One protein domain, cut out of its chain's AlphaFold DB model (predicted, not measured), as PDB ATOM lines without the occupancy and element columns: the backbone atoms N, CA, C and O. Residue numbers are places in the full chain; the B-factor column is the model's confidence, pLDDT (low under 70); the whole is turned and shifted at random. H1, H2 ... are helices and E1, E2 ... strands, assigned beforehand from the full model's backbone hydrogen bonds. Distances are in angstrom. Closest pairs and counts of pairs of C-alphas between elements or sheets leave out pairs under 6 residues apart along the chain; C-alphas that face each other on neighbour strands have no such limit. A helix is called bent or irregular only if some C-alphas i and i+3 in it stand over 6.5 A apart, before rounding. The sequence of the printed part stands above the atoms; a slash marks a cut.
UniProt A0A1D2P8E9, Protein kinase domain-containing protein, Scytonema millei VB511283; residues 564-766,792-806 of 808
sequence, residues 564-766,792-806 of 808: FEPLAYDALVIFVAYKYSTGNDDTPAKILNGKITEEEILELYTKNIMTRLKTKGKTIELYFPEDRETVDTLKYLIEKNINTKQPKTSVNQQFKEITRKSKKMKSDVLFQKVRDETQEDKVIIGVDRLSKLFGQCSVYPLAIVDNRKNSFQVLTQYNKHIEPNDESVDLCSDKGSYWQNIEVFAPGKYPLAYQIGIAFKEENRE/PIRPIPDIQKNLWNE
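Overview. This is residues 564 to 766 and 792 to 806 of the 808 residues of the protein "Protein kinase domain-containing protein" of Scytonema millei VB511283 (UniProt A0A1D2P8E9). A strongly twisted sheet of six strands runs the length of the domain: E1 pairs first with E10 as a two-stranded ribbon, then with E5 and E6, and E3 and E4 extend the sheet beyond E5. H3 packs on one face and folds back into H4 as a helical hairpin, H6 is on the opposite face, and residues 797 to 806, mostly H9, stick out. The printed part has 218 residues with nine named helices and ten named strands, in the order E1 H1 E2 H2 E3 H3 H4 E4 H5 E5 H6 E6 E7 E8 E9 H7 E10 H8 H9. The branched sheet is mixed, E2 and E7 make a parallel pair, and E8 and E9 an antiparallel one. The class is mixed, helices and strands; the whole is compact, radius of gyration of the C-alphas 18.1 A, spanning 57 by 46 by 37 A.

Along the chain. E1, residues 564 to 577, begins with C-alpha 564 at (-68.362, 86.999, 12.601), bends by 63 degrees at residue 567 and measures 36.1 A. Then come H1 (588 to 591), E2 (595 to 597), H2 (598 to 606), E3 (619 to 625, 20.2 A), H3 (628 to 641, 19.7 A), H4 (648 to 661, 20.3 A), E4 (663 to 665), H5 (670 to 676), E5 (682 to 689, 22.9 A), H6 (690 to 693), E6 (699 to 701), E7 (703 to 705), E8 (715 to 717), E9 (738 to 740), H7 (742 to 745), E10 (753 to 760, 21.9 A), H8 (762 to 766) and H9 (796 to 805), which ends with C-alpha 805 at (-51.046, 82.086, -14.400).

Arrangement. E5 is on one side of E1 (N 573 to O 688, 2.9 A), E6 (N 576 to O 700, 2.9 A) and E10 (N 565 to O 758, 2.9 A) on the other. E3 is parallel to E5 (N 621 to O 683, 2.9 A) and E4 (N 665 to O 624, 2.9 A); E3, H3 H4, E4 form a strand-helix-strand unit, two parallel neighbours joined through helices, with a right-handed crossover. H3, H5 and H6 are on the sheet at heights of 7.5, 6.0 and 5.5 A; H1, H2, H4 and H7 only graze it. H3 touches H4 with residues 635 to 639 alone, C-alphas 639 and 648 being closest at 7.1 A, at a steep tilt of 38 degrees, opposite ways. H2 touches H4, C-alphas 606 and 655 being closest at 5.2 A. E2 pairs with E7 (N 596 to O 703, 2.9 A), and the hairpin E8 and E9 has N 716 to O 739 at 2.8 A. Every O i to N i+4 pair is within hydrogen-bond range in H2, H3, H4, H5 and H9; H1, H6 and H7 are too short for one, and irregular H8, with C-alphas 763 and 766 7.4 A apart, has 0 of 1, and 1 of 2 O i to N i+3 pairs.

Size, cuts and confidence. The C-alphas farthest apart, of Gly 583 and Glu 763, are 62.3 A apart. Residues 767 to 791 are not printed; C-alphas 766 and 792 are 23.2 A apart across the cut. The links H2 to E3 and E8 to E9 are long. Mean pLDDT of the printed part is 74.3; 71 residues are under 70, among them 665 to 680 and 724 to 738.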
ATOM      1  N   PHE A 564     -69.760  86.663  12.842       79.69
ATOM      2  CA  PHE A 564     -68.362  86.999  12.601       79.69
ATOM      3  C   PHE A 564     -67.857  86.112  11.470       79.69
ATOM      4  O   PHE A 564     -68.041  84.896  11.527       79.69
ATOM      5  N   GLU A 565     -67.225  86.718  10.476       82.62
ATOM      6  CA  GLU A 565     -66.657  86.029   9.325       82.62
ATOM      7  C   GLU A 565     -65.140  86.266   9.307       82.62
ATOM      8  O   GLU A 565     -64.715  87.427   9.249       82.62
ATOM      9  N   PRO A 566     -64.312  85.208   9.389       86.12
ATOM     10  CA  PRO A 566     -62.864  85.348   9.324       86.12
ATOM     11  C   PRO A 566     -62.436  85.772   7.914       86.12
ATOM     12  O   PRO A 566     -62.986  85.301   6.918       86.12
ATOM     13  N   LEU A 567     -61.442  86.658   7.842       88.19
ATOM     14  CA  LEU A 567     -60.866  87.176   6.594       88.19
ATOM     15  C   LEU A 567     -59.365  86.869   6.468       88.19
ATOM     16  O   LEU A 567     -58.862  86.712   5.358       88.19
ATOM     17  N   ALA A 568     -58.667  86.773   7.599       90.31
ATOM     18  CA  ALA A 568     -57.264  86.394   7.720       90.31
ATOM     19  C   ALA A 568     -56.999  85.837   9.127       90.31
ATOM     20  O   ALA A 568     -57.848  85.938  10.020       90.31
ATOM     21  N   TYR A 569     -55.795  85.318   9.344       91.19
ATOM     22  CA  TYR A 569     -55.273  85.031  10.675       91.19
ATOM     23  C   TYR A 569     -54.070  85.919  10.983       91.19
ATOM     24  O   TYR A 569     -53.392  86.444  10.100       91.19
ATOM     25  N   ASP A 570     -53.804  86.067  12.268       90.31
ATOM     26  CA  ASP A 570     -52.557  86.590  12.805       90.31
ATOM     27  C   ASP A 570     -52.248  85.795  14.078       90.31
ATOM     28  O   ASP A 570     -53.047  84.970  14.539       90.31
ATOM     29  N   ALA A 571     -51.074  86.005  14.649       91.75
ATOM     30  CA  ALA A 571     -50.636  85.244  15.802       91.75
ATOM     31  C   ALA A 571     -49.750  86.061  16.712       91.75
ATOM     32  O   ALA A 571     -49.052  86.968  16.269       91.75
ATOM     33  N   LEU A 572     -49.736  85.680  17.985       91.88
ATOM     34  CA  LEU A 572     -48.641  86.071  18.853       91.88
ATOM     35  C   LEU A 572     -47.503  85.075  18.699       91.88
ATOM     36  O   LEU A 572     -47.687  83.859  18.782       91.88
ATOM     37  N   VAL A 573     -46.321  85.611  18.452       91.94
ATOM     38  CA  VAL A 573     -45.123  84.833  18.179       91.94
ATOM     39  C   VAL A 573     -44.120  85.126  19.272       91.94
ATOM     40  O   VAL A 573     -43.823  86.287  19.557       91.94
ATOM     41  N   ILE A 574     -43.614  84.058  19.885       92.25
ATOM     42  CA  ILE A 574     -42.480  84.146  20.793       92.25
ATOM     43  C   ILE A 574     -41.225  84.170  19.935       92.25
ATOM     44  O   ILE A 574     -41.032  83.301  19.086       92.25
ATOM     45  N   PHE A 575     -40.380  85.165  20.135       89.56
ATOM     46  CA  PHE A 575     -39.168  85.335  19.352       89.56
ATOM     47  C   PHE A 575     -37.966  85.569  20.251       89.56
ATOM     48  O   PHE A 575     -38.091  85.980  21.405       89.56
ATOM     49  N   VAL A 576     -36.785  85.346  19.691       87.00
ATOM     50  CA  VAL A 576     -35.511  85.694  20.319       87.00
ATOM     51  C   VAL A 576     -34.731  86.662  19.459       87.00
ATOM     52  O   VAL A 576     -34.923  86.712  18.244       87.00
ATOM     53  N   ALA A 577     -33.837  87.426  20.079       78.31
ATOM     54  CA  ALA A 577     -32.872  88.223  19.333       78.31
ATOM     55  C   ALA A 577     -32.037  87.318  18.411       78.31
ATOM     56  O   ALA A 577     -31.525  86.278  18.838       78.31
ATOM     57  N   TYR A 578     -31.900  87.726  17.151       71.88
ATOM     58  CA  TYR A 578     -31.121  87.015  16.145       71.88
ATOM     59  C   TYR A 578     -29.956  87.895  15.689       71.88
ATOM     60  O   TYR A 578     -30.142  89.046  15.284       71.88
ATOM     61  N   LYS A 579     -28.737  87.361  15.800       62.69
ATOM     62  CA  LYS A 579     -27.496  88.009  15.367       62.69
ATOM     63  C   LYS A 579     -26.834  87.112  14.329       62.69
ATOM     64  O   LYS A 579     -26.806  85.897  14.512       62.69
ATOM     65  N   TYR A 580     -26.307  87.730  13.273       54.09
ATOM     66  CA  TYR A 580     -25.580  87.051  12.203       54.09
ATOM     67  C   TYR A 580     -24.511  86.105  12.753       54.09
ATOM     68  O   TYR A 580     -23.817  86.433  13.721       54.09
ATOM     69  N   SER A 581     -24.364  84.961  12.088       45.44
ATOM     70  CA  SER A 581     -23.317  83.970  12.307       45.44
ATOM     71  C   SER A 581     -21.925  84.604  12.164       45.44
ATOM     72  O   SER A 581     -21.319  84.691  11.097       45.44
ATOM     73  N   THR A 582     -21.374  85.066  13.280       42.69
ATOM     74  CA  THR A 582     -19.933  85.258  13.443       42.69
ATOM     75  C   THR A 582     -19.386  84.038  14.166       42.69
ATOM     76  O   THR A 582     -19.015  84.159  15.323       42.69
ATOM     77  N   GLY A 583     -19.452  82.855  13.541       43.94
ATOM     78  CA  GLY A 583     -18.767  81.624  13.981       43.94
ATOM     79  C   GLY A 583     -19.015  81.108  15.411       43.94
ATOM     80  O   GLY A 583     -18.467  80.074  15.763       43.94
ATOM     81  N   ASN A 584     -19.812  81.792  16.237       51.12
ATOM     82  CA  ASN A 584     -20.077  81.437  17.624       51.12
ATOM     83  C   ASN A 584     -21.382  80.640  17.710       51.12
ATOM     84  O   ASN A 584     -22.453  81.126  17.336       51.12
ATOM     85  N   ASP A 585     -21.289  79.435  18.267       57.16
ATOM     86  CA  ASP A 585     -22.370  78.447  18.396       57.16
ATOM     87  C   ASP A 585     -23.472  78.799  19.420       57.16
ATOM     88  O   ASP A 585     -24.401  78.019  19.632       57.16
ATOM     89  N   ASP A 586     -23.424  79.984  20.036       67.75
ATOM     90  CA  ASP A 586     -24.254  80.349  21.196       67.75
ATOM     91  C   ASP A 586     -25.236  81.508  20.937       67.75
ATOM     92  O   ASP A 586     -25.441  82.380  21.795       67.75
ATOM     93  N   THR A 587     -25.883  81.536  19.766       75.38
ATOM     94  CA  THR A 587     -27.022  82.446  19.547       75.38
ATOM     95  C   THR A 587     -28.253  81.971  20.335       75.38
ATOM     96  O   THR A 587     -28.456  80.764  20.484       75.38
ATOM     97  N   PRO A 588     -29.125  82.879  20.820       78.56
ATOM     98  CA  PRO A 588     -30.371  82.511  21.499       78.56
ATOM     99  C   PRO A 588     -31.226  81.483  20.745       78.56
ATOM    100  O   PRO A 588     -31.761  80.559  21.354       78.56
ATOM    101  N   ALA A 589     -31.317  81.612  19.419       80.75
ATOM    102  CA  ALA A 589     -32.078  80.690  18.582       80.75
ATOM    103  C   ALA A 589     -31.456  79.282  18.560       80.75
ATOM    104  O   ALA A 589     -32.185  78.305  18.718       80.75
ATOM    105  N   LYS A 590     -30.121  79.171  18.451       80.62
ATOM    106  CA  LYS A 590     -29.398  77.886  18.511       80.62
ATOM    107  C   LYS A 590     -29.456  77.255  19.904       80.62
ATOM    108  O   LYS A 590     -29.722  76.063  20.027       80.62
ATOM    109  N   ILE A 591     -29.293  78.053  20.965       80.50
ATOM    110  CA  ILE A 591     -29.378  77.601  22.368       80.50
ATOM    111  C   ILE A 591     -30.731  76.932  22.652       80.50
ATOM    112  O   ILE A 591     -30.781  75.887  23.298       80.50
ATOM    113  N   LEU A 592     -31.815  77.517  22.138       83.75
ATOM    114  CA  LEU A 592     -33.174  76.991  22.287       83.75
ATOM    115  C   LEU A 592     -33.569  76.002  21.181       83.75
ATOM    116  O   LEU A 592     -34.711  75.549  21.135       83.75
ATOM    117  N   ASN A 593     -32.652  75.668  20.267       85.19
ATOM    118  CA  ASN A 593     -32.909  74.827  19.098       85.19
ATOM    119  C   ASN A 593     -34.144  75.274  18.284       85.19
ATOM    120  O   ASN A 593     -34.911  74.456  17.772       85.19
ATOM    121  N   GLY A 594     -34.383  76.588  18.243       87.19
ATOM    122  CA  GLY A 594     -35.470  77.227  17.500       87.19
ATOM    123  C   GLY A 594     -36.867  76.917  18.012       87.19
ATOM    124  O   GLY A 594     -37.831  77.163  17.290       87.19
ATOM    125  N   LYS A 595     -36.993  76.357  19.219       90.94
ATOM    126  CA  LYS A 595     -38.244  75.814  19.750       90.94
ATOM    127  C   LYS A 595     -38.516  76.325  21.159       90.94
ATOM    128  O   LYS A 595     -37.601  76.658  21.906       90.94
ATOM    129  N   ILE A 596     -39.794  76.357  21.516       91.06
ATOM    130  CA  ILE A 596     -40.259  76.590  22.882       91.06
ATOM    131  C   ILE A 596     -41.536  75.789  23.134       91.06
ATOM    132  O   ILE A 596     -42.423  75.738  22.287       91.06
ATOM    133  N   THR A 597     -41.632  75.132  24.281       90.56
ATOM    134  CA  THR A 597     -42.810  74.340  24.664       90.56
ATOM    135  C   THR A 597     -43.916  75.210  25.261       90.56
ATOM    136  O   THR A 597     -43.655  76.273  25.826       90.56
ATOM    137  N   GLU A 598     -45.165  74.753  25.181       88.62
ATOM    138  CA  GLU A 598     -46.297  75.410  25.851       88.62
ATOM    139  C   GLU A 598     -46.069  75.579  27.364       88.62
ATOM    140  O   GLU A 598     -46.420  76.618  27.933       88.62
ATOM    141  N   GLU A 599     -45.439  74.605  28.029       84.62
ATOM    142  CA  GLU A 599     -45.112  74.707  29.452       84.62
ATOM    143  C   GLU A 599     -44.023  75.741  29.741       84.62
ATOM    144  O   GLU A 599     -44.120  76.453  30.743       84.62
ATOM    145  N   GLU A 600     -43.009  75.855  28.879       87.88
ATOM    146  CA  GLU A 600     -41.987  76.900  28.992       87.88
ATOM    147  C   GLU A 600     -42.606  78.284  28.792       87.88
ATOM    148  O   GLU A 600     -42.346  79.172  29.599       87.88
ATOM    149  N   ILE A 601     -43.490  78.467  27.802       88.31
ATOM    150  CA  ILE A 601     -44.244  79.720  27.629       88.31
ATOM    151  C   ILE A 601     -45.021  80.039  28.910       88.31
ATOM    152  O   ILE A 601     -44.964  81.162  29.416       88.31
ATOM    153  N   LEU A 602     -45.719  79.057  29.482       83.25
ATOM    154  CA  LEU A 602     -46.441  79.275  30.728       83.25
ATOM    155  C   LEU A 602     -45.493  79.717  31.852       83.25
ATOM    156  O   LEU A 602     -45.804  80.665  32.572       83.25
ATOM    157  N   GLU A 603     -44.330  79.086  32.005       81.81
ATOM    158  CA  GLU A 603     -43.337  79.462  33.018       81.81
ATOM    159  C   GLU A 603     -42.789  80.881  32.821       81.81
ATOM    160  O   GLU A 603     -42.796  81.658  33.784       81.81
ATOM    161  N   LEU A 604     -42.418  81.239  31.584       82.19
ATOM    162  CA  LEU A 604     -41.925  82.570  31.211       82.19
ATOM    163  C   LEU A 604     -42.915  83.671  31.605       82.19
ATOM    164  O   LEU A 604     -42.526  84.701  32.154       82.19
ATOM    165  N   TYR A 605     -44.203  83.445  31.343       76.50
ATOM    166  CA  TYR A 605     -45.225  84.487  31.422       76.50
ATOM    167  C   TYR A 605     -46.106  84.411  32.680       76.50
ATOM    168  O   TYR A 605     -46.905  85.319  32.909       76.50
ATOM    169  N   THR A 606     -45.962  83.377  33.522       73.44
ATOM    170  CA  THR A 606     -46.776  83.224  34.747       73.44
ATOM    171  C   THR A 606     -46.012  82.850  36.014       73.44
ATOM    172  O   THR A 606     -46.540  83.088  37.091       73.44
ATOM    173  N   LYS A 607     -44.788  82.298  35.973       65.62
ATOM    174  CA  LYS A 607     -44.183  81.732  37.202       65.62
ATOM    175  C   LYS A 607     -42.923  82.408  37.716       65.62
ATOM    176  O   LYS A 607     -42.560  82.123  38.850       65.62
ATOM    177  N   ASN A 608     -42.273  83.300  36.963       59.50
ATOM    178  CA  ASN A 608     -40.996  83.934  37.352       59.50
ATOM    179  C   ASN A 608     -39.907  82.926  37.814       59.50
ATOM    180  O   ASN A 608     -38.941  83.298  38.475       59.50
ATOM    181  N   ILE A 609     -40.076  81.637  37.498       57.44
ATOM    182  CA  ILE A 609     -39.181  80.534  37.853       57.44
ATOM    183  C   ILE A 609     -38.712  79.954  36.524       57.44
ATOM    184  O   ILE A 609     -39.478  79.319  35.807       57.44
ATOM    185  N   MET A 610     -37.452  80.221  36.195       62.84
ATOM    186  CA  MET A 610     -36.856  79.977  34.878       62.84
ATOM    187  C   MET A 610     -36.067  78.664  34.859       62.84
ATOM    188  O   MET A 610     -34.962  78.597  34.334       62.84
ATOM    189  N   THR A 611     -36.587  77.622  35.512       58.94
ATOM    190  CA  THR A 611     -35.812  76.399  35.788       58.94
ATOM    191  C   THR A 611     -35.694  75.451  34.601       58.94
ATOM    192  O   THR A 611     -34.808  74.601  34.604       58.94
ATOM    193  N   ARG A 612     -36.593  75.543  33.611       65.31
ATOM    194  CA  ARG A 612     -36.674  74.561  32.515       65.31
ATOM    195  C   ARG A 612     -36.050  75.024  31.207       65.31
ATOM    196  O   ARG A 612     -35.554  74.182  30.463       65.31
ATOM    197  N   LEU A 613     -36.027  76.334  30.956       77.56
ATOM    198  CA  LEU A 613     -35.454  76.865  29.729       77.56
ATOM    199  C   LEU A 613     -33.928  76.698  29.761       77.56
ATOM    200  O   LEU A 613     -33.234  77.286  30.591       77.56
ATOM    201  N   LYS A 614     -33.389  75.877  28.858       76.69
ATOM    202  CA  LYS A 614     -31.952  75.584  28.797       76.69
ATOM    203  C   LYS A 614     -31.194  76.751  28.166       76.69
ATOM    204  O   LYS A 614     -30.994  76.770  26.961       76.69
ATOM    205  N   THR A 615     -30.725  77.701  28.970       73.56
ATOM    206  CA  THR A 615     -29.991  78.885  28.474       73.56
ATOM    207  C   THR A 615     -28.473  78.804  28.597       73.56
ATOM    208  O   THR A 615     -27.797  79.823  28.480       73.56
ATOM    209  N   LYS A 616     -27.914  77.612  28.857       76.75
ATOM    210  CA  LYS A 616     -26.470  77.402  29.103       76.75
ATOM    211  C   LYS A 616     -25.875  78.391  30.135       76.75
ATOM    212  O   LYS A 616     -24.741  78.824  29.999       76.75
ATOM    213  N   GLY A 617     -26.647  78.773  31.158       73.88
ATOM    214  CA  GLY A 617     -26.207  79.702  32.211       73.88
ATOM    215  C   GLY A 617     -26.428  81.193  31.917       73.88
ATOM    216  O   GLY A 617     -26.170  82.013  32.794       73.88
ATOM    217  N   LYS A 618     -26.951  81.558  30.738       77.75
ATOM    218  CA  LYS A 618     -27.287  82.949  30.393       77.75
ATOM    219  C   LYS A 618     -28.572  83.416  31.073       77.75
ATOM    220  O   LYS A 618     -29.524  82.644  31.241       77.75
ATOM    221  N   THR A 619     -28.620  84.701  31.414       80.75
ATOM    222  CA  THR A 619     -29.797  85.334  32.031       80.75
ATOM    223  C   THR A 619     -30.859  85.660  30.982       80.75
ATOM    224  O   THR A 619     -30.531  86.026  29.857       80.75
ATOM    225  N   ILE A 620     -32.140  85.510  31.324       81.31
ATOM    226  CA  ILE A 620     -33.246  85.746  30.386       81.31
ATOM    227  C   ILE A 620     -33.842  87.124  30.624       81.31
ATOM    228  O   ILE A 620     -34.135  87.496  31.761       81.31
ATOM    229  N   GLU A 621     -34.073  87.850  29.538       81.94
ATOM    230  CA  GLU A 621     -34.691  89.166  29.568       81.94
ATOM    231  C   GLU A 621     -35.975  89.168  28.735       81.94
ATOM    232  O   GLU A 621     -35.948  88.910  27.531       81.94
ATOM    233  N   LEU A 622     -37.109  89.426  29.397       83.31
ATOM    234  CA  LEU A 622     -38.434  89.374  28.783       83.31
ATOM    235  C   LEU A 622     -38.880  90.744  28.275       83.31
ATOM    236  O   LEU A 622     -38.875  91.729  29.022       83.31
ATOM    237  N   TYR A 623     -39.345  90.764  27.029       83.19
ATOM    238  CA  TYR A 623     -39.899  91.943  26.379       83.19
ATOM    239  C   TYR A 623     -41.369  91.734  26.024       83.19
ATOM    240  O   TYR A 623     -41.747  90.748  25.389       83.19
ATOM    241  N   PHE A 624     -42.195  92.701  26.418       82.31
ATOM    242  CA  PHE A 624     -43.617  92.738  26.088       82.31
ATOM    243  C   PHE A 624     -43.920  93.899  25.139       82.31
ATOM    244  O   PHE A 624     -43.265  94.947  25.211       82.31
ATOM    245  N   PRO A 625     -44.945  93.756  24.286       79.12
ATOM    246  CA  PRO A 625     -45.388  94.845  23.439       79.12
ATOM    247  C   PRO A 625     -45.996  95.956  24.308       79.12
ATOM    248  O   PRO A 625     -46.661  95.692  25.311       79.12
ATOM    249  N   GLU A 626     -45.789  97.220  23.927       72.75
ATOM    250  CA  GLU A 626     -46.460  98.356  24.588       72.75
ATOM    251  C   GLU A 626     -47.978  98.351  24.391       72.75
ATOM    252  O   GLU A 626     -48.724  98.928  25.188       72.75
ATOM    253  N   ASP A 627     -48.425  97.676  23.336       73.00
ATOM    254  CA  ASP A 627     -49.821  97.543  22.979       73.00
ATOM    255  C   ASP A 627     -50.585  96.692  23.998       73.00
ATOM    256  O   ASP A 627     -50.442  95.468  24.055       73.00
ATOM    257  N   ARG A 628     -51.439  97.350  24.790       74.62
ATOM    258  CA  ARG A 628     -52.238  96.683  25.827       74.62
ATOM    259  C   ARG A 628     -53.148  95.602  25.249       74.62
ATOM    260  O   ARG A 628     -53.277  94.558  25.872       74.62
ATOM    261  N   GLU A 629     -53.715  95.804  24.058       74.44
ATOM    262  CA  GLU A 629     -54.590  94.809  23.423       74.44
ATOM    263  C   GLU A 629     -53.830  93.517  23.076       74.44
ATOM    264  O   GLU A 629     -54.329  92.411  23.301       74.44
ATOM    265  N   THR A 630     -52.597  93.636  22.581       80.00
ATOM    266  CA  THR A 630     -51.705  92.495  22.329       80.00
ATOM    267  C   THR A 630     -51.333  91.773  23.629       80.00
ATOM    268  O   THR A 630     -51.333  90.542  23.674       80.00
ATOM    269  N   VAL A 631     -51.090  92.506  24.717       83.38
ATOM    270  CA  VAL A 631     -50.823  91.912  26.040       83.38
ATOM    271  C   VAL A 631     -52.058  91.194  26.605       83.38
ATOM    272  O   VAL A 631     -51.953  90.060  27.075       83.38
ATOM    273  N   ASP A 632     -53.238  91.810  26.524       80.56
ATOM    274  CA  ASP A 632     -54.502  91.221  26.988       80.56
ATOM    275  C   ASP A 632     -54.872  89.978  26.176       80.56
ATOM    276  O   ASP A 632     -55.361  88.979  26.711       80.56
ATOM    277  N   THR A 633     -54.568  90.009  24.883       81.81
ATOM    278  CA  THR A 633     -54.655  88.839  24.021       81.81
ATOM    279  C   THR A 633     -53.771  87.712  24.514       81.81
ATOM    280  O   THR A 633     -54.237  86.577  24.600       81.81
ATOM    281  N   LEU A 634     -52.484  87.996  24.738       86.56
ATOM    282  CA  LEU A 634     -51.510  86.979  25.113       86.56
ATOM    283  C   LEU A 634     -51.996  86.236  26.341       86.56
ATOM    284  O   LEU A 634     -52.059  85.012  26.358       86.56
ATOM    285  N   LYS A 635     -52.440  87.008  27.325       84.06
ATOM    286  CA  LYS A 635     -53.054  86.495  28.532       84.06
ATOM    287  C   LYS A 635     -54.270  85.613  28.241       84.06
ATOM    288  O   LYS A 635     -54.336  84.506  28.761       84.06
ATOM    289  N   TYR A 636     -55.209  86.068  27.408       81.88
ATOM    290  CA  TYR A 636     -56.386  85.273  27.046       81.88
ATOM    291  C   TYR A 636     -56.006  83.943  26.376       81.88
ATOM    292  O   TYR A 636     -56.555  82.900  26.726       81.88
ATOM    293  N   LEU A 637     -55.071  83.969  25.422       83.00
ATOM    294  CA  LEU A 637     -54.641  82.779  24.685       83.00
ATOM    295  C   LEU A 637     -53.875  81.805  25.588       83.00
ATOM    296  O   LEU A 637     -54.134  80.607  25.520       83.00
ATOM    297  N   ILE A 638     -53.029  82.304  26.495       84.31
ATOM    298  CA  ILE A 638     -52.377  81.479  27.522       84.31
ATOM    299  C   ILE A 638     -53.427  80.845  28.443       84.31
ATOM    300  O   ILE A 638     -53.411  79.638  28.636       84.31
ATOM    301  N   GLU A 639     -54.370  81.621  28.987       79.88
ATOM    302  CA  GLU A 639     -55.396  81.102  29.906       79.88
ATOM    303  C   GLU A 639     -56.311  80.052  29.258       79.88
ATOM    304  O   GLU A 639     -56.831  79.174  29.952       79.88
ATOM    305  N   LYS A 640     -56.560  80.175  27.950       77.88
ATOM    306  CA  LYS A 640     -57.492  79.319  27.214       77.88
ATOM    307  C   LYS A 640     -56.828  78.077  26.627       77.88
ATOM    308  O   LYS A 640     -57.364  76.983  26.787       77.88
ATOM    309  N   ASN A 641     -55.726  78.262  25.905       73.81
ATOM    310  CA  ASN A 641     -55.168  77.246  25.015       73.81
ATOM    311  C   ASN A 641     -53.966  76.528  25.635       73.81
ATOM    312  O   ASN A 641     -53.721  75.372  25.313       73.81
ATOM    313  N   ILE A 642     -53.253  77.180  26.555       71.19
ATOM    314  CA  ILE A 642     -52.096  76.596  27.236       71.19
ATOM    315  C   ILE A 642     -52.580  76.083  28.596       71.19
ATOM    316  O   ILE A 642     -52.907  76.854  29.494       71.19
ATOM    317  N   ASN A 643     -52.709  74.761  28.728       63.56
ATOM    318  CA  ASN A 643     -53.387  74.090  29.843       63.56
ATOM    319  C   ASN A 643     -52.829  74.491  31.223       63.56
ATOM    320  O   ASN A 643     -51.859  73.915  31.727       63.56
ATOM    321  N   THR A 644     -53.476  75.451  31.883       59.66
ATOM    322  CA  THR A 644     -53.128  75.829  33.249       59.66
ATOM    323  C   THR A 644     -53.891  74.940  34.232       59.66
ATOM    324  O   THR A 644     -55.077  75.117  34.480       59.66
ATOM    325  N   LYS A 645     -53.197  74.004  34.897       63.62
ATOM    326  CA  LYS A 645     -53.732  73.325  36.103       63.62
ATOM    327  C   LYS A 645     -53.969  74.296  37.281       63.62
ATOM    328  O   LYS A 645     -54.321  73.866  38.375       63.62
ATOM    329  N   GLN A 646     -53.709  75.590  37.091       61.03
ATOM    330  CA  GLN A 646     -53.771  76.635  38.105       61.03
ATOM    331  C   GLN A 646     -55.083  77.427  38.014       61.03
ATOM    332  O   GLN A 646     -55.614  77.626  36.923       61.03
ATOM    333  N   PRO A 647     -55.606  77.934  39.143       60.44
ATOM    334  CA  PRO A 647     -56.791  78.782  39.131       60.44
ATOM    335  C   PRO A 647     -56.523  80.097  38.382       60.44
ATOM    336  O   PRO A 647     -55.520  80.772  38.628       60.44
ATOM    337  N   LYS A 648     -57.464  80.501  37.511       64.81
ATOM    338  CA  LYS A 648     -57.376  81.704  36.654       64.81
ATOM    339  C   LYS A 648     -56.986  82.972  37.417       64.81
ATOM    340  O   LYS A 648     -56.233  83.798  36.909       64.81
ATOM    341  N   THR A 649     -57.459  83.132  38.650       60.59
ATOM    342  CA  THR A 649     -57.171  84.292  39.508       60.59
ATOM    343  C   THR A 649     -55.684  84.413  39.870       60.59
ATOM    344  O   THR A 649     -55.171  85.527  39.941       60.59
ATOM    345  N   SER A 650     -54.976  83.287  40.031       65.12
ATOM    346  CA  SER A 650     -53.533  83.258  40.326       65.12
ATOM    347  C   SER A 650     -52.704  83.633  39.099       65.12
ATOM    348  O   SER A 650     -51.782  84.440  39.200       65.12
ATOM    349  N   VAL A 651     -53.082  83.109  37.927       67.19
ATOM    350  CA  VAL A 651     -52.435  83.422  36.640       67.19
ATOM    351  C   VAL A 651     -52.545  84.919  36.342       67.19
ATOM    352  O   VAL A 651     -51.575  85.570  35.963       67.19
ATOM    353  N   ASN A 652     -53.716  85.495  36.616       69.81
ATOM    354  CA  ASN A 652     -54.002  86.917  36.455       69.81
ATOM    355  C   ASN A 652     -53.064  87.839  37.253       69.81
ATOM    356  O   ASN A 652     -52.614  88.863  36.732       69.81
ATOM    357  N   GLN A 653     -52.814  87.518  38.524       71.62
ATOM    358  CA  GLN A 653     -51.959  88.327  39.397       71.62
ATOM    359  C   GLN A 653     -50.491  88.222  38.977       71.62
ATOM    360  O   GLN A 653     -49.828  89.244  38.809       71.62
ATOM    361  N   GLN A 654     -50.022  87.005  38.705       73.25
ATOM    362  CA  GLN A 654     -48.642  86.760  38.293       73.25
ATOM    363  C   GLN A 654     -48.312  87.408  36.945       73.25
ATOM    364  O   GLN A 654     -47.293  88.083  36.811       73.25
ATOM    365  N   PHE A 655     -49.210  87.287  35.963       78.00
ATOM    366  CA  PHE A 655     -49.030  87.901  34.648       78.00
ATOM    367  C   PHE A 655     -48.938  89.434  34.745       78.00
ATOM    368  O   PHE A 655     -48.092  90.053  34.096       78.00
ATOM    369  N   LYS A 656     -49.760  90.066  35.601       78.94
ATOM    370  CA  LYS A 656     -49.696  91.518  35.858       78.94
ATOM    371  C   LYS A 656     -48.368  91.939  36.488       78.94
ATOM    372  O   LYS A 656     -47.816  92.967  36.097       78.94
ATOM    373  N   GLU A 657     -47.855  91.172  37.447       78.25
ATOM    374  CA  GLU A 657     -46.560  91.455  38.071       78.25
ATOM    375  C   GLU A 657     -45.398  91.319  37.084       78.25
ATOM    376  O   GLU A 657     -44.535  92.198  37.042       78.25
ATOM    377  N   ILE A 658     -45.397  90.263  36.267       76.75
ATOM    378  CA  ILE A 658     -44.365  90.021  35.250       76.75
ATOM    379  C   ILE A 658     -44.393  91.132  34.200       76.75
ATOM    380  O   ILE A 658     -43.363  91.757  33.964       76.75
ATOM    381  N   THR A 659     -45.570  91.470  33.666       75.44
ATOM    382  CA  THR A 659     -45.731  92.555  32.677       75.44
ATOM    383  C   THR A 659     -45.263  93.912  33.227       75.44
ATOM    384  O   THR A 659     -44.752  94.757  32.494       75.44
ATOM    385  N   ARG A 660     -45.430  94.155  34.537       77.38
ATOM    386  CA  ARG A 660     -44.956  95.384  35.191       77.38
ATOM    387  C   ARG A 660     -43.433  95.408  35.365       77.38
ATOM    388  O   ARG A 660     -42.855  96.490  35.313       77.38
ATOM    389  N   LYS A 661     -42.804  94.257  35.620       76.00
ATOM    390  CA  LYS A 661     -41.347  94.123  35.816       76.00
ATOM    391  C   LYS A 661     -40.575  94.007  34.497       76.00
ATOM    392  O   LYS A 661     -39.397  94.346  34.462       76.00
ATOM    393  N   SER A 662     -41.220  93.528  33.437       73.56
ATOM    394  CA  SER A 662     -40.618  93.355  32.115       73.56
ATOM    395  C   SER A 662     -40.370  94.678  31.401       73.56
ATOM    396  O   SER A 662     -41.092  95.660  31.604       73.56
ATOM    397  N   LYS A 663     -39.399  94.680  30.484       75.25
ATOM    398  CA  LYS A 663     -39.188  95.812  29.586       75.25
ATOM    399  C   LYS A 663     -40.297  95.882  28.536       75.25
ATOM    400  O   LYS A 663     -40.835  94.869  28.088       75.25
ATOM    401  N   LYS A 664     -40.623  97.109  28.140       72.88
ATOM    402  CA  LYS A 664     -41.606  97.394  27.096       72.88
ATOM    403  C   LYS A 664     -40.920  97.665  25.762       72.88
ATOM    404  O   LYS A 664     -39.910  98.367  25.722       72.88
ATOM    405  N   MET A 665     -41.491  97.135  24.683       66.94
ATOM    406  CA  MET A 665     -41.063  97.399  23.311       66.94
ATOM    407  C   MET A 665     -41.867  98.529  22.648       66.94
ATOM    408  O   MET A 665     -43.051  98.333  22.366       66.94
ATOM    409  N   LYS A 666     -41.213  99.651  22.295       59.84
ATOM    410  CA  LYS A 666     -41.763 100.664  21.361       59.84
ATOM    411  C   LYS A 666     -41.791 100.117  19.926       59.84
ATOM    412  O   LYS A 666     -40.940  99.319  19.565       59.84
ATOM    413  N   SER A 667     -42.767 100.467  19.093       52.62
ATOM    414  CA  SER A 667     -43.002  99.739  17.833       52.62
ATOM    415  C   SER A 667     -42.069 100.066  16.666       52.62
ATOM    416  O   SER A 667     -41.869  99.176  15.845       52.62
ATOM    417  N   ASP A 668     -41.460 101.252  16.610       46.28
ATOM    418  CA  ASP A 668     -41.052 101.792  15.299       46.28
ATOM    419  C   ASP A 668     -39.527 101.816  15.043       46.28
ATOM    420  O   ASP A 668     -39.092 102.157  13.952       46.28
ATOM    421  N   VAL A 669     -38.682 101.408  16.010       44.88
ATOM    422  CA  VAL A 669     -37.193 101.475  15.903       44.88
ATOM    423  C   VAL A 669     -36.489 100.184  16.394       44.88
ATOM    424  O   VAL A 669     -35.281 100.127  16.608       44.88
ATOM    425  N   LEU A 670     -37.230  99.105  16.668       51.16
ATOM    426  CA  LEU A 670     -36.915  98.363  17.895       51.16
ATOM    427  C   LEU A 670     -36.222  97.000  17.802       51.16
ATOM    428  O   LEU A 670     -35.551  96.618  18.759       51.16
ATOM    429  N   PHE A 671     -36.308  96.263  16.698       57.41
ATOM    430  CA  PHE A 671     -35.634  94.958  16.656       57.41
ATOM    431  C   PHE A 671     -34.110  95.089  16.505       57.41
ATOM    432  O   PHE A 671     -33.367  94.273  17.047       57.41
ATOM    433  N   GLN A 672     -33.633  96.168  15.874       52.72
ATOM    434  CA  GLN A 672     -32.203  96.494  15.838       52.72
ATOM    435  C   GLN A 672     -31.669  96.817  17.234       52.72
ATOM    436  O   GLN A 672     -30.610  96.331  17.600       52.72
ATOM    437  N   LYS A 673     -32.437  97.541  18.058       53.66
ATOM    438  CA  LYS A 673     -32.060  97.825  19.447       53.66
ATOM    439  C   LYS A 673     -32.042  96.563  20.314       53.66
ATOM    440  O   LYS A 673     -31.133  96.406  21.112       53.66
ATOM    441  N   VAL A 674     -32.981  95.633  20.111       56.47
ATOM    442  CA  VAL A 674     -32.954  94.299  20.746       56.47
ATOM    443  C   VAL A 674     -31.683  93.523  20.365       56.47
ATOM    444  O   VAL A 674     -31.074  92.893  21.224       56.47
ATOM    445  N   ARG A 675     -31.229  93.617  19.110       57.34
ATOM    446  CA  ARG A 675     -29.950  93.041  18.653       57.34
ATOM    447  C   ARG A 675     -28.721  93.785  19.196       57.34
ATOM    448  O   ARG A 675     -27.704  93.166  19.496       57.34
ATOM    449  N   ASP A 676     -28.780  95.100  19.327       54.72
ATOM    450  CA  ASP A 676     -27.637  95.896  19.782       54.72
ATOM    451  C   ASP A 676     -27.508  95.872  21.324       54.72
ATOM    452  O   ASP A 676     -26.410  96.013  21.857       54.72
ATOM    453  N   GLU A 677     -28.607  95.606  22.045       54.75
ATOM    454  CA  GLU A 677     -28.651  95.358  23.496       54.75
ATOM    455  C   GLU A 677     -28.325  93.904  23.881       54.75
ATOM    456  O   GLU A 677     -28.121  93.631  25.070       54.75
ATOM    457  N   THR A 678     -28.255  92.960  22.928       57.53
ATOM    458  CA  THR A 678     -27.802  91.594  23.240       57.53
ATOM    459  C   THR A 678     -26.334  91.590  23.668       57.53
ATOM    460  O   THR A 678     -25.419  91.594  22.845       57.53
ATOM    461  N   GLN A 679     -26.125  91.557  24.983       59.22
ATOM    462  CA  GLN A 679     -24.856  91.235  25.633       59.22
ATOM    463  C   GLN A 679     -24.605  89.720  25.568       59.22
ATOM    464  O   GLN A 679     -25.554  88.939  25.511       59.22
ATOM    465  N   GLU A 680     -23.340  89.294  25.610       63.62
ATOM    466  CA  GLU A 680     -22.958  87.875  25.474       63.62
ATOM    467  C   GLU A 680     -23.609  86.960  26.536       63.62
ATOM    468  O   GLU A 680     -23.935  85.808  26.228       63.62
ATOM    469  N   ASP A 681     -23.925  87.506  27.717       71.06
ATOM    470  CA  ASP A 681     -24.473  86.787  28.881       71.06
ATOM    471  C   ASP A 681     -26.013  86.773  28.974       71.06
ATOM    472  O   ASP A 681     -26.586  86.327  29.982       71.06
ATOM    473  N   LYS A 682     -26.714  87.280  27.951       75.50
ATOM    474  CA  LYS A 682     -28.175  87.457  27.974       75.50
ATOM    475  C   LYS A 682     -28.893  86.772  26.816       75.50
ATOM    476  O   LYS A 682     -28.450  86.799  25.672       75.50
ATOM    477  N   VAL A 683     -30.063  86.212  27.113       80.06
ATOM    478  CA  VAL A 683     -31.026  85.664  26.149       80.06
ATOM    479  C   VAL A 683     -32.274  86.540  26.183       80.06
ATOM    480  O   VAL A 683     -33.051  86.497  27.135       80.06
ATOM    481  N   ILE A 684     -32.460  87.352  25.143       81.38
ATOM    482  CA  ILE A 684     -33.655  88.187  25.010       81.38
ATOM    483  C   ILE A 684     -34.773  87.355  24.387       81.38
ATOM    484  O   ILE A 684     -34.600  86.825  23.287       81.38
ATOM    485  N   ILE A 685     -35.909  87.276  25.081       86.50
ATOM    486  CA  ILE A 685     -37.131  86.623  24.605       86.50
ATOM    487  C   ILE A 685     -38.248  87.659  24.594       86.50
ATOM    488  O   ILE A 685     -38.520  88.321  25.598       86.50
ATOM    489  N   GLY A 686     -38.899  87.809  23.449       87.50
ATOM    490  CA  GLY A 686     -39.999  88.740  23.265       87.50
ATOM    491  C   GLY A 686     -41.249  88.063  22.731       87.50
ATOM    492  O   GLY A 686     -41.221  86.924  22.266       87.50
ATOM    493  N   VAL A 687     -42.354  88.797  22.795       89.50
ATOM    494  CA  VAL A 687     -43.628  88.418  22.187       89.50
ATOM    495  C   VAL A 687     -44.215  89.606  21.442       89.50
ATOM    496  O   VAL A 687     -44.274  90.712  21.973       89.50
ATOM    497  N   ASP A 688     -44.635  89.398  20.200       87.94
ATOM    498  CA  ASP A 688     -45.364  90.400  19.418       87.94
ATOM    499  C   ASP A 688     -46.200  89.701  18.335       87.94
ATOM    500  O   ASP A 688     -46.219  88.471  18.231       87.94
ATOM    501  N   ARG A 689     -46.932  90.487  17.549       87.75
ATOM    502  CA  ARG A 689     -47.772  90.015  16.447       87.75
ATOM    503  C   ARG A 689     -46.914  89.548  15.272       87.75
ATOM    504  O   ARG A 689     -45.940  90.220  14.921       87.75
ATOM    505  N   LEU A 690     -47.314  88.462  14.613       88.00
ATOM    506  CA  LEU A 690     -46.662  87.983  13.393       88.00
ATOM    507  C   LEU A 690     -46.656  89.072  12.320       88.00
ATOM    508  O   LEU A 690     -45.612  89.327  11.733       88.00
ATOM    509  N   SER A 691     -47.767  89.791  12.153       83.75
ATOM    510  CA  SER A 691     -47.879  90.923  11.217       83.75
ATOM    511  C   SER A 691     -46.837  92.035  11.413       83.75
ATOM    512  O   SER A 691     -46.529  92.772  10.478       83.75
ATOM    513  N   LYS A 692     -46.253  92.148  12.610       78.38
ATOM    514  CA  LYS A 692     -45.182  93.105  12.922       78.38
ATOM    515  C   LYS A 692     -43.780  92.492  12.837       78.38
ATOM    516  O   LYS A 692     -42.816  93.205  12.572       78.38
ATOM    517  N   LEU A 693     -43.663  91.188  13.088       77.38
ATOM    518  CA  LEU A 693     -42.408  90.432  13.029       77.38
ATOM    519  C   LEU A 693     -42.059  89.970  11.610       77.38
ATOM    520  O   LEU A 693     -40.891  89.750  11.300       77.38
ATOM    521  N   PHE A 694     -43.054  89.812  10.743       79.06
ATOM    522  CA  PHE A 694     -42.851  89.373   9.374       79.06
ATOM    523  C   PHE A 694     -41.952  90.360   8.613       79.06
ATOM    524  O   PHE A 694     -42.117  91.577   8.697       79.06
ATOM    525  N   GLY A 695     -40.943  89.834   7.913       70.56
ATOM    526  CA  GLY A 695     -39.925  90.641   7.230       70.56
ATOM    527  C   GLY A 695     -38.921  91.355   8.153       70.56
ATOM    528  O   GLY A 695     -38.100  92.134   7.658       70.56
ATOM    529  N   GLN A 696     -38.960  91.112   9.469       72.31
ATOM    530  CA  GLN A 696     -37.938  91.568  10.412       72.31
ATOM    531  C   GLN A 696     -36.836  90.522  10.519       72.31
ATOM    532  O   GLN A 696     -37.116  89.333  10.631       72.31
ATOM    533  N   CYS A 697     -35.584  90.972  10.523       69.12
ATOM    534  CA  CYS A 697     -34.445  90.060  10.462       69.12
ATOM    535  C   CYS A 697     -33.531  90.102  11.696       69.12
ATOM    536  O   CYS A 697     -32.602  89.317  11.843       69.12
ATOM    537  N   SER A 698     -33.807  91.007  12.637       72.56
ATOM    538  CA  SER A 698     -33.092  91.077  13.922       72.56
ATOM    539  C   SER A 698     -33.663  90.134  14.989       72.56
ATOM    540  O   SER A 698     -33.211  90.147  16.133       72.56
ATOM    541  N   VAL A 699     -34.665  89.327  14.634       80.31
ATOM    542  CA  VAL A 699     -35.336  88.389  15.533       80.31
ATOM    543  C   VAL A 699     -35.662  87.087  14.821       80.31
ATOM    544  O   VAL A 699     -35.927  87.078  13.624       80.31
ATOM    545  N   TYR A 700     -35.663  85.999  15.583       85.88
ATOM    546  CA  TYR A 700     -36.009  84.664  15.117       85.88
ATOM    547  C   TYR A 700     -37.293  84.194  15.815       85.88
ATOM    548  O   TYR A 700     -37.310  84.149  17.052       85.88
ATOM    549  N   PRO A 701     -38.357  83.835  15.076       90.44
ATOM    550  CA  PRO A 701     -39.576  83.294  15.662       90.44
ATOM    551  C   PRO A 701     -39.376  81.831  16.079       90.44
ATOM    552  O   PRO A 701     -39.028  80.973  15.266       90.44
ATOM    553  N   LEU A 702     -39.595  81.542  17.361       91.44
ATOM    554  CA  LEU A 702     -39.502  80.186  17.891       91.44
ATOM    555  C   LEU A 702     -40.738  79.376  17.491       91.44
ATOM    556  O   LEU A 702     -41.871  79.846  17.604       91.44
ATOM    557  N   ALA A 703     -40.519  78.126  17.092       92.88
ATOM    558  CA  ALA A 703     -41.599  77.181  16.874       92.88
ATOM    559  C   ALA A 703     -42.191  76.742  18.220       92.88
ATOM    560  O   ALA A 703     -41.458  76.329  19.123       92.88
ATOM    561  N   ILE A 704     -43.517  76.790  18.346       92.62
ATOM    562  CA  ILE A 704     -44.193  76.326  19.562       92.62
ATOM    563  C   ILE A 704     -44.314  74.806  19.509       92.62
ATOM    564  O   ILE A 704     -44.706  74.255  18.484       92.62
ATOM    565  N   VAL A 705     -43.967  74.128  20.597       91.06
ATOM    566  CA  VAL A 705     -44.101  72.676  20.737       91.06
ATOM    567  C   VAL A 705     -45.246  72.369  21.696       91.06
ATOM    568  O   VAL A 705     -45.209  72.794  22.852       91.06
ATOM    569  N   ASP A 706     -46.259  71.641  21.223       86.94
ATOM    570  CA  ASP A 706     -47.382  71.229  22.072       86.94
ATOM    571  C   ASP A 706     -47.028  70.036  22.976       86.94
ATOM    572  O   ASP A 706     -45.999  69.367  22.832       86.94
ATOM    573  N   ASN A 707     -47.952  69.703  23.877       81.38
ATOM    574  CA  ASN A 707     -47.837  68.546  24.776       81.38
ATOM    575  C   ASN A 707     -47.713  67.194  24.036       81.38
ATOM    576  O   ASN A 707     -47.316  66.189  24.628       81.38
ATOM    577  N   ARG A 708     -48.080  67.141  22.747       83.75
ATOM    578  CA  ARG A 708     -47.965  65.962  21.873       83.75
ATOM    579  C   ARG A 708     -46.655  65.949  21.079       83.75
ATOM    580  O   ARG A 708     -46.449  65.030  20.290       83.75
ATOM    581  N   LYS A 709     -45.753  66.903  21.336       83.62
ATOM    582  CA  LYS A 709     -44.472  67.113  20.647       83.62
ATOM    583  C   LYS A 709     -44.607  67.526  19.179       83.62
ATOM    584  O   LYS A 709     -43.630  67.441  18.435       83.62
ATOM    585  N   ASN A 710     -45.777  67.999  18.759       87.50
ATOM    586  CA  ASN A 710     -45.933  68.641  17.459       87.50
ATOM    587  C   ASN A 710     -45.277  70.017  17.513       87.50
ATOM    588  O   ASN A 710     -45.471  70.753  18.479       87.50
ATOM    589  N   SER A 711     -44.507  70.362  16.485       89.69
ATOM    590  CA  SER A 711     -43.823  71.649  16.385       89.69
ATOM    591  C   SER A 711     -44.512  72.525  15.348       89.69
ATOM    592  O   SER A 711     -44.753  72.095  14.223       89.69
ATOM    593  N   PHE A 712     -44.819  73.756  15.732       91.25
ATOM    594  CA  PHE A 712     -45.550  74.712  14.920       91.25
ATOM    595  C   PHE A 712     -44.661  75.917  14.622       91.25
ATOM    596  O   PHE A 712     -44.598  76.867  15.403       91.25
ATOM    597  N   GLN A 713     -43.950  75.855  13.496       91.38
ATOM    598  CA  GLN A 713     -43.143  76.968  13.002       91.38
ATOM    599  C   GLN A 713     -44.004  77.892  12.132       91.38
ATOM    600  O   GLN A 713     -44.615  77.448  11.158       91.38
ATOM    601  N   VAL A 714     -44.036  79.178  12.486       90.69
ATOM    602  CA  VAL A 714     -44.897  80.198  11.864       90.69
ATOM    603  C   VAL A 714     -44.377  80.693  10.518       90.69
ATOM    604  O   VAL A 714     -45.148  81.275   9.757       90.69
ATOM    605  N   LEU A 715     -43.100  80.446  10.210       86.94
ATOM    606  CA  LEU A 715     -42.479  80.759   8.926       86.94
ATOM    607  C   LEU A 715     -42.052  79.491   8.175       86.94
ATOM    608  O   LEU A 715     -41.592  78.514   8.760       86.94
ATOM    609  N   THR A 716     -42.165  79.508   6.857       82.50
ATOM    610  CA  THR A 716     -41.677  78.437   5.987       82.50
ATOM    611  C   THR A 716     -40.908  79.025   4.818       82.50
ATOM    612  O   THR A 716     -41.253  80.096   4.327       82.50
ATOM    613  N   GLN A 717     -39.873  78.326   4.370       73.06
ATOM    614  CA  GLN A 717     -39.078  78.668   3.196       73.06
ATOM    615  C   GLN A 717     -39.058  77.427   2.298       73.06
ATOM    616  O   GLN A 717     -38.768  76.334   2.777       73.06
ATOM    617  N   TYR A 718     -39.447  77.556   1.027       66.19
ATOM    618  CA  TYR A 718     -39.550  76.424   0.085       66.19
ATOM    619  C   TYR A 718     -40.338  75.208   0.628       66.19
ATOM    620  O   TYR A 718     -39.937  74.059   0.436       66.19
ATOM    621  N   ASN A 719     -41.446  75.451   1.339       63.81
ATOM    622  CA  ASN A 719     -42.267  74.433   2.020       63.81
ATOM    623  C   ASN A 719     -41.532  73.622   3.106       63.81
ATOM    624  O   ASN A 719     -42.017  72.579   3.542       63.81
ATOM    625  N   LYS A 720     -40.370  74.092   3.565       70.56
ATOM    626  CA  LYS A 720     -39.642  73.542   4.710       70.56
ATOM    627  C   LYS A 720     -39.742  74.479   5.905       70.56
ATOM    628  O   LYS A 720     -39.940  75.689   5.761       70.56
ATOM    629  N   HIS A 721     -39.652  73.914   7.104       74.00
ATOM    630  CA  HIS A 721     -39.534  74.718   8.314       74.00
ATOM    631  C   HIS A 721     -38.180  75.414   8.339       74.00
ATOM    632  O   HIS A 721     -37.167  74.822   7.984       74.00
ATOM    633  N   ILE A 722     -38.184  76.661   8.793       73.38
ATOM    634  CA  ILE A 722     -36.951  77.371   9.101       73.38
ATOM    635  C   ILE A 722     -36.396  76.798  10.405       73.38
ATOM    636  O   ILE A 722     -37.096  76.803  11.426       73.38
ATOM    637  N   GLU A 723     -35.160  76.306  10.355       75.25
ATOM    638  CA  GLU A 723     -34.400  75.836  11.511       75.25
ATOM    639  C   GLU A 723     -33.202  76.761  11.759       75.25
ATOM    640  O   GLU A 723     -32.524  77.155  10.816       75.25
ATOM    641  N   PRO A 724     -32.878  77.102  13.018       65.69
ATOM    642  CA  PRO A 724     -31.802  78.053  13.315       65.69
ATOM    643  C   PRO A 724     -30.397  77.443  13.209       65.69
ATOM    644  O   PRO A 724     -29.404  78.159  13.336       65.69
ATOM    645  N   ASN A 725     -30.312  76.118  13.060       62.66
ATOM    646  CA  ASN A 725     -29.058  75.390  12.879       62.66
ATOM    647  C   ASN A 725     -28.744  75.156  11.399       62.66
ATOM    648  O   ASN A 725     -27.671  74.646  11.093       62.66
ATOM    649  N   ASP A 726     -29.672  75.498  10.505       61.62
ATOM    650  CA  ASP A 726     -29.422  75.453   9.077       61.62
ATOM    651  C   ASP A 726     -28.577  76.676   8.705       61.62
ATOM    652  O   ASP A 726     -29.050  77.811   8.731       61.62
ATOM    653  N   GLU A 727     -27.295  76.452   8.413       53.16
ATOM    654  CA  GLU A 727     -26.363  77.513   8.009       53.16
ATOM    655  C   GLU A 727     -26.778  78.197   6.700       53.16
ATOM    656  O   GLU A 727     -26.274  79.281   6.403       53.16
ATOM    657  N   SER A 728     -27.702  77.591   5.942       48.38
ATOM    658  CA  SER A 728     -28.288  78.182   4.740       48.38
ATOM    659  C   SER A 728     -29.443  79.144   5.019       48.38
ATOM    660  O   SER A 728     -29.830  79.851   4.096       48.38
ATOM    661  N   VAL A 729     -29.966  79.204   6.256       53.88
ATOM    662  CA  VAL A 729     -31.102  80.068   6.604       53.88
ATOM    663  C   VAL A 729     -30.647  81.302   7.382       53.88
ATOM    664  O   VAL A 729     -30.477  81.305   8.606       53.88
ATOM    665  N   ASP A 730     -30.500  82.407   6.664       62.59
ATOM    666  CA  ASP A 730     -30.256  83.732   7.217       62.59
ATOM    667  C   ASP A 730     -31.493  84.600   7.010       62.59
ATOM    668  O   ASP A 730     -31.648  85.203   5.964       62.59
ATOM    669  N   LEU A 731     -32.341  84.773   8.030       63.09
ATOM    670  CA  LEU A 731     -33.560  85.595   7.933       63.09
ATOM    671  C   LEU A 731     -33.339  87.032   7.404       63.09
ATOM    672  O   LEU A 731     -34.301  87.673   6.982       63.09
ATOM    673  N   CYS A 732     -32.117  87.575   7.448       60.00
ATOM    674  CA  CYS A 732     -31.810  88.874   6.846       60.00
ATOM    675  C   CYS A 732     -31.491  88.793   5.356       60.00
ATOM    676  O   CYS A 732     -31.919  89.676   4.613       60.00
ATOM    677  N   SER A 733     -30.743  87.778   4.940       51.75
ATOM    678  CA  SER A 733     -30.376  87.549   3.538       51.75
ATOM    679  C   SER A 733     -31.485  86.790   2.789       51.75
ATOM    680  O   SER A 733     -31.701  86.979   1.607       51.75
ATOM    681  N   ASP A 734     -32.302  86.032   3.501       53.94
ATOM    682  CA  ASP A 734     -33.441  85.269   3.004       53.94
ATOM    683  C   ASP A 734     -34.766  85.995   3.209       53.94
ATOM    684  O   ASP A 734     -35.826  85.382   3.026       53.94
ATOM    685  N   LYS A 735     -34.744  87.273   3.629       53.62
ATOM    686  CA  LYS A 735     -35.955  88.094   3.787       53.62
ATOM    687  C   LYS A 735     -36.839  87.864   2.571       53.62
ATOM    688  O   LYS A 735     -36.313  87.846   1.488       53.62
ATOM    689  N   GLY A 736     -38.136  87.594   2.726       53.94
ATOM    690  CA  GLY A 736     -39.084  87.352   1.623       53.94
ATOM    691  C   GLY A 736     -38.831  86.135   0.713       53.94
ATOM    692  O   GLY A 736     -39.516  86.006  -0.305       53.94
ATOM    693  N   SER A 737     -37.851  85.278   1.000       56.75
ATOM    694  CA  SER A 737     -37.829  83.891   0.505       56.75
ATOM    695  C   SER A 737     -38.629  82.969   1.436       56.75
ATOM    696  O   SER A 737     -39.107  81.913   1.021       56.75
ATOM    697  N   TYR A 738     -38.841  83.415   2.678       68.69
ATOM    698  CA  TYR A 738     -39.767  82.816   3.621       68.69
ATOM    699  C   TYR A 738     -41.126  83.520   3.645       68.69
ATOM    700  O   TYR A 738     -41.247  84.729   3.442       68.69
ATOM    701  N   TRP A 739     -42.148  82.737   3.970       74.50
ATOM    702  CA  TRP A 739     -43.551  83.126   4.021       74.50
ATOM    703  C   TRP A 739     -44.187  82.633   5.314       74.50
ATOM    704  O   TRP A 739     -43.640  81.774   6.008       74.50
ATOM    705  N   GLN A 740     -45.358  83.163   5.650       86.00
ATOM    706  CA  GLN A 740     -46.159  82.628   6.740       86.00
ATOM    707  C   GLN A 740     -46.563  81.186   6.420       86.00
ATOM    708  O   GLN A 740     -47.039  80.881   5.327       86.00
ATOM    709  N   ASN A 741     -46.403  80.293   7.390       86.81
ATOM    710  CA  ASN A 741     -46.785  78.897   7.252       86.81
ATOM    711  C   ASN A 741     -48.301  78.730   7.437       86.81
ATOM    712  O   ASN A 741     -48.783  78.490   8.542       86.81
ATOM    713  N   ILE A 742     -49.055  78.862   6.346       85.31
ATOM    714  CA  ILE A 742     -50.528  78.844   6.343       85.31
ATOM    715  C   ILE A 742     -51.085  77.564   6.984       85.31
ATOM    716  O   ILE A 742     -52.078  77.615   7.709       85.31
ATOM    717  N   GLU A 743     -50.424  76.420   6.790       84.44
ATOM    718  CA  GLU A 743     -50.886  75.128   7.312       84.44
ATOM    719  C   GLU A 743     -50.908  75.061   8.842       84.44
ATOM    720  O   GLU A 743     -51.730  74.334   9.418       84.44
ATOM    721  N   VAL A 744     -50.011  75.810   9.489       88.00
ATOM    722  CA  VAL A 744     -49.906  75.932  10.950       88.00
ATOM    723  C   VAL A 744     -51.025  76.808  11.517       88.00
ATOM    724  O   VAL A 744     -51.434  76.608  12.659       88.00
ATOM    725  N   PHE A 745     -51.587  77.706  10.711       87.25
ATOM    726  CA  PHE A 745     -52.690  78.589  11.094       87.25
ATOM    727  C   PHE A 745     -54.077  78.036  10.768       87.25
ATOM    728  O   PHE A 745     -55.071  78.739  10.930       87.25
ATOM    729  N   ALA A 746     -54.173  76.771  10.350       79.25
ATOM    730  CA  ALA A 746     -55.468  76.106  10.307       79.25
ATOM    731  C   ALA A 746     -56.131  76.166  11.705       79.25
ATOM    732  O   ALA A 746     -55.422  76.000  12.706       79.25
ATOM    733  N   PRO A 747     -57.460  76.378  11.786       76.38
ATOM    734  CA  PRO A 747     -58.146  76.641  13.047       76.38
ATOM    735  C   PRO A 747     -57.766  75.662  14.161       76.38
ATOM    736  O   PRO A 747     -57.852  74.443  13.990       76.38
ATOM    737  N   GLY A 748     -57.334  76.207  15.300       73.25
ATOM    738  CA  GLY A 748     -56.988  75.430  16.494       73.25
ATOM    739  C   GLY A 748     -55.653  74.671  16.455       73.25
ATOM    740  O   GLY A 748     -55.391  73.904  17.380       73.25
ATOM    741  N   LYS A 749     -54.803  74.856  15.430       85.25
ATOM    742  CA  LYS A 749     -53.458  74.248  15.392       85.25
ATOM    743  C   LYS A 749     -52.409  75.069  16.142       85.25
ATOM    744  O   LYS A 749     -51.791  74.551  17.065       85.25
ATOM    745  N   TYR A 750     -52.191  76.328  15.758       90.12
ATOM    746  CA  TYR A 750     -51.209  77.181  16.428       90.12
ATOM    747  C   TYR A 750     -51.792  77.770  17.730       90.12
ATOM    748  O   TYR A 750     -52.768  78.523  17.666       90.12
ATOM    749  N   PRO A 751     -51.208  77.498  18.917       87.81
ATOM    750  CA  PRO A 751     -51.842  77.816  20.208       87.81
ATOM    751  C   PRO A 751     -52.090  79.307  20.456       87.81
ATOM    752  O   PRO A 751     -52.996  79.680  21.207       87.81
ATOM    753  N   LEU A 752     -51.287  80.167  19.828       91.00
ATOM    754  CA  LEU A 752     -51.337  81.619  19.989       91.00
ATOM    755  C   LEU A 752     -51.914  82.344  18.756       91.00
ATOM    756  O   LEU A 752     -51.691  83.546  18.583       91.00
ATOM    757  N   ALA A 753     -52.651  81.632  17.898       90.81
ATOM    758  CA  ALA A 753     -53.317  82.203  16.730       90.81
ATOM    759  C   ALA A 753     -54.647  82.863  17.091       90.81
ATOM    760  O   ALA A 753     -55.291  82.564  18.103       90.81
ATOM    761  N   TYR A 754     -55.070  83.783  16.235       86.88
ATOM    762  CA  TYR A 754     -56.378  84.404  16.303       86.88
ATOM    763  C   TYR A 754     -56.862  84.830  14.924       86.88
ATOM    764  O   TYR A 754     -56.084  85.154  14.030       86.88
ATOM    765  N   GLN A 755     -58.179  84.882  14.783       86.75
ATOM    766  CA  GLN A 755     -58.830  85.323  13.565       86.75
ATOM    767  C   GLN A 755     -58.890  86.834  13.534       86.75
ATOM    768  O   GLN A 755     -59.141  87.515  14.536       86.75
ATOM    769  N   ILE A 756     -58.728  87.345  12.334       86.56
ATOM    770  CA  ILE A 756     -59.002  88.716  11.994       86.56
ATOM    771  C   ILE A 756     -60.150  88.675  10.988       86.56
ATOM    772  O   ILE A 756     -60.103  87.959   9.989       86.56
ATOM    773  N   GLY A 757     -61.223  89.406  11.269       84.69
ATOM    774  CA  GLY A 757     -62.428  89.293  10.468       84.69
ATOM    775  C   GLY A 757     -63.389  90.451  10.627       84.69
ATOM    776  O   GLY A 757     -63.074  91.486  11.222       84.69
ATOM    777  N   ILE A 758     -64.573  90.252  10.067       82.50
ATOM    778  CA  ILE A 758     -65.655  91.224  10.057       82.50
ATOM    779  C   ILE A 758     -66.818  90.713  10.909       82.50
ATOM    780  O   ILE A 758     -67.271  89.580  10.761       82.50
ATOM    781  N   ALA A 759     -67.297  91.557  11.815       79.38
ATOM    782  CA  ALA A 759     -68.480  91.328  12.630       79.38
ATOM    783  C   ALA A 759     -69.633  92.207  12.149       79.38
ATOM    784  O   ALA A 759     -69.435  93.377  11.832       79.38
ATOM    785  N   PHE A 760     -70.845  91.665  12.127       75.44
ATOM    786  CA  PHE A 760     -72.045  92.397  11.719       75.44
ATOM    787  C   PHE A 760     -73.302  91.796  12.362       75.44
ATOM    788  O   PHE A 760     -73.299  90.672  12.878       75.44
ATOM    789  N   LYS A 761     -74.393  92.567  12.341       73.38
ATOM    790  CA  LYS A 761     -75.729  92.102  12.742       73.38
ATOM    791  C   LYS A 761     -76.351  91.233  11.650       73.38
ATOM    792  O   LYS A 761     -76.069  91.446  10.475       73.38
ATOM    793  N   GLU A 762     -77.242  90.312  12.027       71.12
ATOM    794  CA  GLU A 762     -77.987  89.462  11.075       71.12
ATOM    795  C   GLU A 762     -78.635  90.288   9.954       71.12
ATOM    796  O   GLU A 762     -78.484  89.969   8.781       71.12
ATOM    797  N   GLU A 763     -79.280  91.404  10.301       69.38
ATOM    798  CA  GLU A 763     -79.960  92.296   9.351       69.38
ATOM    799  C   GLU A 763     -79.044  92.879   8.258       69.38
ATOM    800  O   GLU A 763     -79.514  93.199   7.168       69.38
ATOM    801  N   ASN A 764     -77.730  92.941   8.504       65.88
ATOM    802  CA  ASN A 764     -76.731  93.478   7.574       65.88
ATOM    803  C   ASN A 764     -75.907  92.392   6.866       65.88
ATOM    804  O   ASN A 764     -75.047  92.711   6.032       65.88
ATOM    805  N   ARG A 765     -76.169  91.113   7.169       64.94
ATOM    806  CA  ARG A 765     -75.438  89.959   6.635       64.94
ATOM    807  C   ARG A 765     -75.487  89.892   5.112       64.94
ATOM    808  O   ARG A 765     -74.439  89.814   4.478       64.94
ATOM    809  N   GLU A 766     -76.681  89.979   4.529       60.78
ATOM    810  CA  GLU A 766     -76.910  89.816   3.081       60.78
ATOM    811  C   GLU A 766     -76.592  91.073   2.244       60.78
ATOM    812  O   GLU A 766     -76.571  91.024   1.013       60.78
ATOM    813  N   PRO A 792     -53.106  84.705   5.054       89.25
ATOM    814  CA  PRO A 792     -54.317  84.585   4.256       89.25
ATOM    815  C   PRO A 792     -55.049  83.278   4.580       89.25
ATOM    816  O   PRO A 792     -54.448  82.276   4.965       89.25
ATOM    817  N   ILE A 793     -56.370  83.285   4.410       88.12
ATOM    818  CA  ILE A 793     -57.203  82.078   4.521       88.12
ATOM    819  C   ILE A 793     -56.997  81.178   3.300       88.12
ATOM    820  O   ILE A 793     -57.154  79.960   3.389       88.12
ATOM    821  N   ARG A 794     -56.651  81.772   2.154       82.31
ATOM    822  CA  ARG A 794     -56.361  81.046   0.916       82.31
ATOM    823  C   ARG A 794     -54.862  80.732   0.811       82.31
ATOM    824  O   ARG A 794     -54.051  81.582   1.182       82.31
ATOM    825  N   PRO A 795     -54.469  79.552   0.296       80.25
ATOM    826  CA  PRO A 795     -53.062  79.219   0.105       80.25
ATOM    827  C   PRO A 795     -52.364  80.217  -0.824       80.25
ATOM    828  O   PRO A 795     -52.845  80.484  -1.924       80.25
ATOM    829  N   ILE A 796     -51.204  80.733  -0.406       70.88
ATOM    830  CA  ILE A 796     -50.392  81.649  -1.220       70.88
ATOM    831  C   ILE A 796     -50.084  81.039  -2.594       70.88
ATOM    832  O   ILE A 796     -50.361  81.722  -3.571       70.88
ATOM    833  N   PRO A 797     -49.630  79.779  -2.740       69.12
ATOM    834  CA  PRO A 797     -49.364  79.211  -4.064       69.12
ATOM    835  C   PRO A 797     -50.567  79.261  -5.018       69.12
ATOM    836  O   PRO A 797     -50.390  79.524  -6.204       69.12
ATOM    837  N   ASP A 798     -51.788  79.080  -4.505       75.00
ATOM    838  CA  ASP A 798     -53.012  79.160  -5.309       75.00
ATOM    839  C   ASP A 798     -53.328  80.603  -5.708       75.00
ATOM    840  O   ASP A 798     -53.642  80.867  -6.867       75.00
ATOM    841  N   ILE A 799     -53.186  81.545  -4.769       67.56
ATOM    842  CA  ILE A 799     -53.336  82.984  -5.029       67.56
ATOM    843  C   ILE A 799     -52.347  83.426  -6.110       67.56
ATOM    844  O   ILE A 799     -52.716  84.058  -7.095       67.56
ATOM    845  N   GLN A 800     -51.081  83.055  -5.937       61.88
ATOM    846  CA  GLN A 800     -49.988  83.359  -6.848       61.88
ATOM    847  C   GLN A 800     -50.235  82.753  -8.232       61.88
ATOM    848  O   GLN A 800     -50.099  83.432  -9.248       61.88
ATOM    849  N   LYS A 801     -50.669  81.490  -8.278       66.50
ATOM    850  CA  LYS A 801     -51.065  80.818  -9.514       66.50
ATOM    851  C   LYS A 801     -52.213  81.547 -10.205       66.50
ATOM    852  O   LYS A 801     -52.133  81.733 -11.405       66.50
ATOM    853  N   ASN A 802     -53.254  81.976  -9.507       60.44
ATOM    854  CA  ASN A 802     -54.378  82.646 -10.162       60.44
ATOM    855  C   ASN A 802     -54.002  84.053 -10.641       60.44
ATOM    856  O   ASN A 802     -54.242  84.394 -11.793       60.44
ATOM    857  N   LEU A 803     -53.320  84.840  -9.805       52.97
ATOM    858  CA  LEU A 803     -52.907  86.201 -10.163       52.97
ATOM    859  C   LEU A 803     -51.858  86.240 -11.280       52.97
ATOM    860  O   LEU A 803     -51.759  87.242 -11.990       52.97
ATOM    861  N   TRP A 804     -51.046  85.186 -11.421       51.66
ATOM    862  CA  TRP A 804     -49.908  85.184 -12.346       51.66
ATOM    863  C   TRP A 804     -49.962  84.128 -13.456       51.66
ATOM    864  O   TRP A 804     -49.259  84.306 -14.447       51.66
ATOM    865  N   ASN A 805     -50.816  83.102 -13.357       44.78
ATOM    866  CA  ASN A 805     -51.046  82.086 -14.400       44.78
ATOM    867  C   ASN A 805     -52.417  82.199 -15.091       44.78
ATOM    868  O   ASN A 805     -52.799  81.270 -15.804       44.78
ATOM    869  N   GLU A 806     -53.142  83.316 -14.976       34.16
ATOM    870  CA  GLU A 806     -54.339  83.617 -15.795       34.16
ATOM    871  C   GLU A 806     -54.025  83.880 -17.292       34.16
ATOM    872  O   GLU A 806     -54.664  84.679 -17.973       34.16
TER     873      GLU A 806